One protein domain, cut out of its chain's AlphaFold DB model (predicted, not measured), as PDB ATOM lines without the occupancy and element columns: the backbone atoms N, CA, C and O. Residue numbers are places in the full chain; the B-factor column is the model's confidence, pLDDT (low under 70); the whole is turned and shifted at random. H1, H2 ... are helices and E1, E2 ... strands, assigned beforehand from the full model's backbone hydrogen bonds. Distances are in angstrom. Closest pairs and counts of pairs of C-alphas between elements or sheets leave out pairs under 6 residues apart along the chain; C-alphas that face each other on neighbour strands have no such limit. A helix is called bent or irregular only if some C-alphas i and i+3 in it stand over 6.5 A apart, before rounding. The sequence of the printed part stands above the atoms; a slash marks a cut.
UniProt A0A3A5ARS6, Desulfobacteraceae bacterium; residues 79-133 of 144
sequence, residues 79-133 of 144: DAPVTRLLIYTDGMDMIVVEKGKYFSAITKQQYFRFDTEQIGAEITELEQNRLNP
ATOM      1  N   ASP A  79      71.797   6.858 262.685       49.12
ATOM      2  CA  ASP A  79      70.784   7.642 261.992       49.12
ATOM      3  C   ASP A  79      70.087   6.892 260.843       49.12
ATOM      4  O   ASP A  79      69.125   7.416 260.276       49.12
ATOM      5  N   ALA A  80      70.483   5.652 260.530       43.28
ATOM      6  CA  ALA A  80      69.808   4.863 259.505       43.28
ATOM      7  C   ALA A  80      68.400   4.478 259.997       43.28
ATOM      8  O   ALA A  80      68.249   3.727 260.972       43.28
ATOM      9  N   PRO A  81      67.326   4.976 259.358       39.72
ATOM     10  CA  PRO A  81      65.989   4.628 259.786       39.72
ATOM     11  C   PRO A  81      65.804   3.131 259.512       39.72
ATOM     12  O   PRO A  81      66.071   2.665 258.400       39.72
ATOM     13  N   VAL A  82      65.365   2.381 260.535       46.31
ATOM     14  CA  VAL A  82      65.076   0.926 260.539       46.31
ATOM     15  C   VAL A  82      63.869   0.625 259.633       46.31
ATOM     16  O   VAL A  82      62.878   0.022 260.027       46.31
ATOM     17  N   THR A  83      63.889   1.149 258.415       37.44
ATOM     18  CA  THR A  83      62.709   1.330 257.566       37.44
ATOM     19  C   THR A  83      62.436   0.078 256.751       37.44
ATOM     20  O   THR A  83      61.326  -0.102 256.266       37.44
ATOM     21  N   ARG A  84      63.429  -0.813 256.611       41.88
ATOM     22  CA  ARG A  84      63.294  -2.111 255.937       41.88
ATOM     23  C   ARG A  84      64.153  -3.184 256.601       41.88
ATOM     24  O   ARG A  84      64.965  -3.821 255.950       41.88
ATOM     25  N   LEU A  85      63.983  -3.379 257.906       53.16
ATOM     26  CA  LEU A  85      64.573  -4.528 258.588       53.16
ATOM     27  C   LEU A  85      63.594  -5.710 258.470       53.16
ATOM     28  O   LEU A  85      62.690  -5.849 259.293       53.16
ATOM     29  N   LEU A  86      63.726  -6.533 257.424       53.47
ATOM     30  CA  LEU A  86      63.080  -7.850 257.420       53.47
ATOM     31  C   LEU A  86      63.919  -8.773 258.295       53.47
ATOM     32  O   LEU A  86      65.070  -9.039 257.958       53.47
ATOM     33  N   ILE A  87      63.336  -9.223 259.406       60.94
ATOM     34  CA  ILE A  87      63.940 -10.244 260.254       60.94
ATOM     35  C   ILE A  87      63.264 -11.580 259.975       60.94
ATOM     36  O   ILE A  87      62.101 -11.762 260.330       60.94
ATOM     37  N   TYR A  88      64.007 -12.510 259.377       64.19
ATOM     38  CA  TYR A  88      63.611 -13.917 259.324       64.19
ATOM     39  C   TYR A  88      64.274 -14.668 260.468       64.19
ATOM     40  O   TYR A  88      65.462 -14.483 260.741       64.19
ATOM     41  N   THR A  89      63.496 -15.510 261.138       62.09
ATOM     42  CA  THR A  89      64.012 -16.420 262.150       62.09
ATOM     43  C   THR A  89      63.247 -17.730 262.129       62.09
ATOM     44  O   THR A  89      62.023 -17.746 262.039       62.09
ATOM     45  N   ASP A  90      63.989 -18.820 262.231       65.38
ATOM     46  CA  ASP A  90      63.529 -20.179 262.515       65.38
ATOM     47  C   ASP A  90      63.729 -20.538 264.006       65.38
ATOM     48  O   ASP A  90      63.661 -21.701 264.396       65.38
ATOM     49  N   GLY A  91      64.035 -19.543 264.852       61.25
ATOM     50  CA  GLY A  91      64.437 -19.715 266.252       61.25
ATOM     51  C   GLY A  91      65.942 -19.958 266.450       61.25
ATOM     52  O   GLY A  91      66.471 -19.771 267.559       61.25
ATOM     53  N   MET A  92      66.674 -20.312 265.392       62.56
ATOM     54  CA  MET A  92      68.120 -20.528 265.429       62.56
ATOM     55  C   MET A  92      68.884 -19.270 265.040       62.56
ATOM     56  O   MET A  92      69.796 -18.890 265.789       62.56
ATOM     57  N   ASP A  93      68.469 -18.616 263.955       65.88
ATOM     58  CA  ASP A  93      69.167 -17.468 263.378       65.88
ATOM     59  C   ASP A  93      68.285 -16.216 263.226       65.88
ATOM     60  O   ASP A  93      67.058 -16.284 263.283       65.88
ATOM     61  N   MET A  94      68.919 -15.052 263.084       73.12
ATOM     62  CA  MET A  94      68.276 -13.759 262.852       73.12
ATOM     63  C   MET A  94      68.834 -13.146 261.567       73.12
ATOM     64  O   MET A  94      69.890 -12.515 261.594       73.12
ATOM     65  N   ILE A  95      68.137 -13.324 260.446       76.25
ATOM     66  CA  ILE A  95      68.575 -12.815 259.139       76.25
ATOM     67  C   ILE A  95      68.060 -11.395 258.960       76.25
ATOM     68  O   ILE A  95      66.867 -11.160 259.119       76.25
ATOM     69  N   VAL A  96      68.942 -10.472 258.594       74.50
ATOM     70  CA  VAL A  96      68.631  -9.070 258.315       74.50
ATOM     71  C   VAL A  96      68.849  -8.764 256.842       74.50
ATOM     72  O   VAL A  96      69.797  -9.258 256.232       74.50
ATOM     73  N   VAL A  97      67.959  -7.940 256.284       74.81
ATOM     74  CA  VAL A  97      68.054  -7.429 254.913       74.81
ATOM     75  C   VAL A  97      68.410  -5.949 254.937       74.81
ATOM     76  O   VAL A  97      67.657  -5.140 255.472       74.81
ATOM     77  N   GLU A  98      69.519  -5.581 254.305       71.00
ATOM     78  CA  GLU A  98      69.911  -4.185 254.111       71.00
ATOM     79  C   GLU A  98      70.377  -3.970 252.670       71.00
ATOM     80  O   GLU A  98      71.285  -4.649 252.196       71.00
ATOM     81  N   LYS A  99      69.748  -3.029 251.947       70.94
ATOM     82  CA  LYS A  99      70.085  -2.699 250.544       70.94
ATOM     83  C   LYS A  99      70.197  -3.943 249.633       70.94
ATOM     84  O   LYS A  99      71.067  -4.009 248.774       70.94
ATOM     85  N   GLY A 100      69.335  -4.944 249.847       71.19
ATOM     86  CA  GLY A 100      69.319  -6.198 249.079       71.19
ATOM     87  C   GLY A 100      70.331  -7.262 249.527       71.19
ATOM     88  O   GLY A 100      70.324  -8.360 248.982       71.19
ATOM     89  N   LYS A 101      71.169  -6.982 250.534       73.19
ATOM     90  CA  LYS A 101      72.083  -7.961 251.137       73.19
ATOM     91  C   LYS A 101      71.421  -8.639 252.330       73.19
ATOM     92  O   LYS A 101      70.859  -7.959 253.185       73.19
ATOM     93  N   TYR A 102      71.531  -9.961 252.388       81.88
ATOM     94  CA  TYR A 102      71.037 -10.785 253.486       81.88
ATOM     95  C   TYR A 102      72.222 -11.190 254.357       81.88
ATOM     96  O   TYR A 102      73.236 -11.651 253.838       81.88
ATOM     97  N   PHE A 103      72.126 -11.035 255.672       78.38
ATOM     98  CA  PHE A 103      73.176 -11.490 256.584       78.38
ATOM     99  C   PHE A 103      72.598 -11.941 257.921       78.38
ATOM    100  O   PHE A 103      71.592 -11.406 258.384       78.38
ATOM    101  N   SER A 104      73.246 -12.912 258.561       81.50
ATOM    102  CA  SER A 104      72.934 -13.263 259.944       81.50
ATOM    103  C   SER A 104      73.437 -12.160 260.864       81.50
ATOM    104  O   SER A 104      74.631 -11.867 260.934       81.50
ATOM    105  N   ALA A 105      72.530 -11.581 261.638       74.44
ATOM    106  CA  ALA A 105      72.873 -10.663 262.713       74.44
ATOM    107  C   ALA A 105      73.564 -11.371 263.891       74.44
ATOM    108  O   ALA A 105      74.176 -10.716 264.735       74.44
ATOM    109  N   ILE A 106      73.489 -12.705 263.960       76.56
ATOM    110  CA  ILE A 106      74.213 -13.492 264.954       76.56
ATOM    111  C   ILE A 106      75.630 -13.753 264.448       76.56
ATOM    112  O   ILE A 106      76.574 -13.291 265.074       76.56
ATOM    113  N   THR A 107      75.829 -14.454 263.339       80.00
ATOM    114  CA  THR A 107      77.169 -14.903 262.919       80.00
ATOM    115  C   THR A 107      77.937 -13.882 262.082       80.00
ATOM    116  O   THR A 107      79.134 -14.057 261.885       80.00
ATOM    117  N   LYS A 108      77.281 -12.815 261.600       73.56
ATOM    118  CA  LYS A 108      77.785 -11.898 260.555       73.56
ATOM    119  C   LYS A 108      78.018 -12.575 259.197       73.56
ATOM    120  O   LYS A 108      78.569 -11.955 258.292       73.56
ATOM    121  N   GLN A 109      77.591 -13.827 259.029       82.00
ATOM    122  CA  GLN A 109      77.693 -14.521 257.753       82.00
ATOM    123  C   GLN A 109      76.712 -13.920 256.747       82.00
ATOM    124  O   GLN A 109      75.539 -13.706 257.059       82.00
ATOM    125  N   GLN A 110      77.191 -13.666 255.532       80.69
ATOM    126  CA  GLN A 110      76.343 -13.239 254.428       80.69
ATOM    127  C   GLN A 110      75.574 -14.438 253.863       80.69
ATOM    128  O   GLN A 110      76.141 -15.508 253.645       80.69
ATOM    129  N   TYR A 111      74.291 -14.232 253.597       76.38
ATOM    130  CA  TYR A 111      73.428 -15.166 252.889       76.38
ATOM    131  C   TYR A 111      73.262 -14.682 251.451       76.38
ATOM    132  O   TYR A 111      73.076 -13.490 251.194       76.38
ATOM    133  N   PHE A 112      73.324 -15.616 250.509       74.81
ATOM    134  CA  PHE A 112      73.025 -15.349 249.108       74.81
ATOM    135  C   PHE A 112      71.567 -15.708 248.839       74.81
ATOM    136  O   PHE A 112      71.109 -16.788 249.210       74.81
ATOM    137  N   ARG A 113      70.837 -14.795 248.199       70.94
ATOM    138  CA  ARG A 113      69.518 -15.082 247.641       70.94
ATOM    139  C   ARG A 113      69.698 -15.364 246.156       70.94
ATOM    140  O   ARG A 113      70.215 -14.511 245.445       70.94
ATOM    141  N   PHE A 114      69.252 -16.533 245.718       71.81
ATOM    142  CA  PHE A 114      69.156 -16.877 244.305       71.81
ATOM    143  C   PHE A 114      67.696 -16.762 243.873       71.81
ATOM    144  O   PHE A 114      66.812 -17.290 244.550       71.81
ATOM    145  N   ASP A 115      67.453 -16.046 242.780       74.81
ATOM    146  CA  ASP A 115      66.149 -15.994 242.128       74.81
ATOM    147  C   ASP A 115      66.121 -17.050 241.018       74.81
ATOM    148  O   ASP A 115      66.768 -16.907 239.981       74.81
ATOM    149  N   THR A 116      65.432 -18.159 241.270       80.94
ATOM    150  CA  THR A 116      65.398 -19.289 240.337       80.94
ATOM    151  C   THR A 116      64.596 -18.989 239.075       80.94
ATOM    152  O   THR A 116      64.859 -19.605 238.044       80.94
ATOM    153  N   GLU A 117      63.637 -18.060 239.132       79.38
ATOM    154  CA  GLU A 117      62.864 -17.648 237.956       79.38
ATOM    155  C   GLU A 117      63.725 -16.789 237.035       79.38
ATOM    156  O   GLU A 117      63.765 -17.042 235.830       79.38
ATOM    157  N   GLN A 118      64.487 -15.849 237.605       71.12
ATOM    158  CA  GLN A 118      65.460 -15.063 236.845       71.12
ATOM    159  C   GLN A 118      66.491 -15.969 236.162       71.12
ATOM    160  O   GLN A 118      66.735 -15.828 234.966       71.12
ATOM    161  N   ILE A 119      67.051 -16.936 236.896       74.81
ATOM    162  CA  ILE A 119      68.012 -17.898 236.334       74.81
ATOM    163  C   ILE A 119      67.372 -18.705 235.191       74.81
ATOM    164  O   ILE A 119      68.003 -18.920 234.158       74.81
ATOM    165  N   GLY A 120      66.115 -19.134 235.335       77.00
ATOM    166  CA  GLY A 120      65.393 -19.847 234.274       77.00
ATOM    167  C   GLY A 120      65.141 -18.994 233.024       77.00
ATOM    168  O   GLY A 120      65.273 -19.487 231.899       77.00
ATOM    169  N   ALA A 121      64.819 -17.713 233.209       83.25
ATOM    170  CA  ALA A 121      64.650 -16.762 232.115       83.25
ATOM    171  C   ALA A 121      65.971 -16.526 231.364       83.25
ATOM    172  O   ALA A 121      65.990 -16.629 230.138       83.25
ATOM    173  N   GLU A 122      67.076 -16.316 232.089       81.88
ATOM    174  CA  GLU A 122      68.418 -16.152 231.510       81.88
ATOM    175  C   GLU A 122      68.843 -17.383 230.694       81.88
ATOM    176  O   GLU A 122      69.334 -17.242 229.575       81.88
ATOM    177  N   ILE A 123      68.607 -18.601 231.200       84.88
ATOM    178  CA  ILE A 123      68.890 -19.840 230.452       84.88
ATOM    179  C   ILE A 123      68.094 -19.875 229.144       84.88
ATOM    180  O   ILE A 123      68.648 -20.184 228.089       84.88
ATOM    181  N   THR A 124      66.801 -19.551 229.205       88.25
ATOM    182  CA  THR A 124      65.918 -19.575 228.032       88.25
ATOM    183  C   THR A 124      66.369 -18.563 226.980       88.25
ATOM    184  O   THR A 124      66.420 -18.889 225.795       88.25
ATOM    185  N   GLU A 125      66.739 -17.354 227.401       87.94
ATOM    186  CA  GLU A 125      67.246 -16.299 226.520       87.94
ATOM    187  C   GLU A 125      68.587 -16.681 225.880       87.94
ATOM    188  O   GLU A 125      68.779 -16.503 224.677       87.94
ATOM    189  N   LEU A 126      69.512 -17.255 226.654       83.38
ATOM    190  CA  LEU A 126      70.808 -17.703 226.143       83.38
ATOM    191  C   LEU A 126      70.666 -18.851 225.137       83.38
ATOM    192  O   LEU A 126      71.353 -18.851 224.114       83.38
ATOM    193  N   GLU A 127      69.763 -19.801 225.379       81.00
ATOM    194  CA  GLU A 127      69.468 -20.875 224.426       81.00
ATOM    195  C   GLU A 127      68.786 -20.333 223.159       81.00
ATOM    196  O   GLU A 127      69.154 -20.719 222.049       81.00
ATOM    197  N   GLN A 128      67.872 -19.365 223.284       79.94
ATOM    198  CA  GLN A 128      67.283 -18.683 222.126       79.94
ATOM    199  C   GLN A 128      68.328 -17.910 221.310       79.94
ATOM    200  O   GLN A 128      68.320 -18.010 220.085       79.94
ATOM    201  N   ASN A 129      69.256 -17.203 221.958       81.81
ATOM    202  CA  ASN A 129      70.344 -16.484 221.288       81.81
ATOM    203  C   ASN A 129      71.374 -17.429 220.651       81.81
ATOM    204  O   ASN A 129      71.951 -17.091 219.620       81.81
ATOM    205  N   ARG A 130      71.610 -18.621 221.218       79.94
ATOM    206  CA  ARG A 130      72.421 -19.661 220.553       79.94
ATOM    207  C   ARG A 130      71.743 -20.181 219.290       79.94
ATOM    208  O   ARG A 130      72.431 -20.427 218.304       79.94
ATOM    209  N   LEU A 131      70.422 -20.361 219.325       78.31
ATOM    210  CA  LEU A 131      69.643 -20.857 218.187       78.31
ATOM    211  C   LEU A 131      69.434 -19.789 217.103       78.31
ATOM    212  O   LEU A 131      69.445 -20.119 215.922       78.31
ATOM    213  N   ASN A 132      69.287 -18.522 217.496       79.25
ATOM    214  CA  ASN A 132      69.087 -17.371 216.618       79.25
ATOM    215  C   ASN A 132      70.055 -16.241 217.012       79.25
ATOM    216  O   ASN A 132      69.648 -15.299 217.697       79.25
ATOM    217  N   PRO A 133      71.336 -16.316 216.607       72.12
ATOM    218  CA  PRO A 133      72.307 -15.281 216.932       72.12
ATOM    219  C   PRO A 133      71.853 -13.919 216.381       72.12
ATOM    220  O   PRO A 133      71.299 -13.866 215.276       72.12
TER     221      PRO A 133
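This is residues 79 to 133 of the 144 residues of a protein of Desulfobacteraceae bacterium (UniProt A0A3A5ARS6). A small strand hairpin with loops round it forms a head at one end, and a single helix, H1, sticks out from that head as a long arm, with residues 114 to 133 standing free. Before the hairpin runs a long stretch with no named element, residues 79 to 94, of which residues 87 to 88 pair with E1; after it, residues 110 to 111 fold back to pair with E2. The printed part has 55 residues with two named strands and one named helix, in the order E1, E2, H1; under half of the residues are in named elements, and the class is mixed, helices and strands. The sheet has the order E1 - E2 and is antiparallel. The whole is extended, with a radius of gyration of the C-alphas of 17.2 A, and the C-alphas span 50 by 28 by 15 A, the arm making the length.

Residues 87 to 88 are paired, antiparallel, with residues 95 to 96 of E1, the strand of residues 95 to 98. E1 and E2, residues 101 to 104, are antiparallel neighbours and form a hairpin, with 150 degrees between their N-to-C directions. The C-alphas of Ile 95 and Ser 104 face each other at 4.5 A, and those of Val 97 and Tyr 102 at 4.7 A. N 96 and O 103 are within hydrogen-bond range at 2.8 A, as are N 101 and O 98 at 2.9 A. Residues 102 to 103 of E2 are paired, antiparallel, with residues 110 to 111. H1, residues 116 to 131, is apart from E1, with no C-alpha of the one within 8 A of the other. In H1 every O i to N i+4 pair is within hydrogen-bond range, and the helix is not bent.

The printed part begins at Asp 79, with its C-alpha at (70.784, 7.642, 261.992). E1 runs from Ile 95, C-alpha at (68.575, -12.815, 259.139), to Glu 98. E2 runs from Lys 101 to Ser 104. H1 runs from Thr 116, C-alpha at (65.398, -19.289, 240.337), to Leu 131, C-alpha at (69.643, -20.857, 218.187), and is 22.6 A long from first to last C-alpha.

The two C-alphas farthest apart are those of Asp 79 and Leu 131, at 52.3 A. Without the stretch that stands free, the body has 35 residues and spans 28 by 19 by 14 A. The link from E1 to E2 is tight, with 2 residues, and the link from E2 to H1 is long, with 11. The printed part has no cut. The mean pLDDT of the printed part is 71.2, and residues 79 to 93 are under 70 in this model.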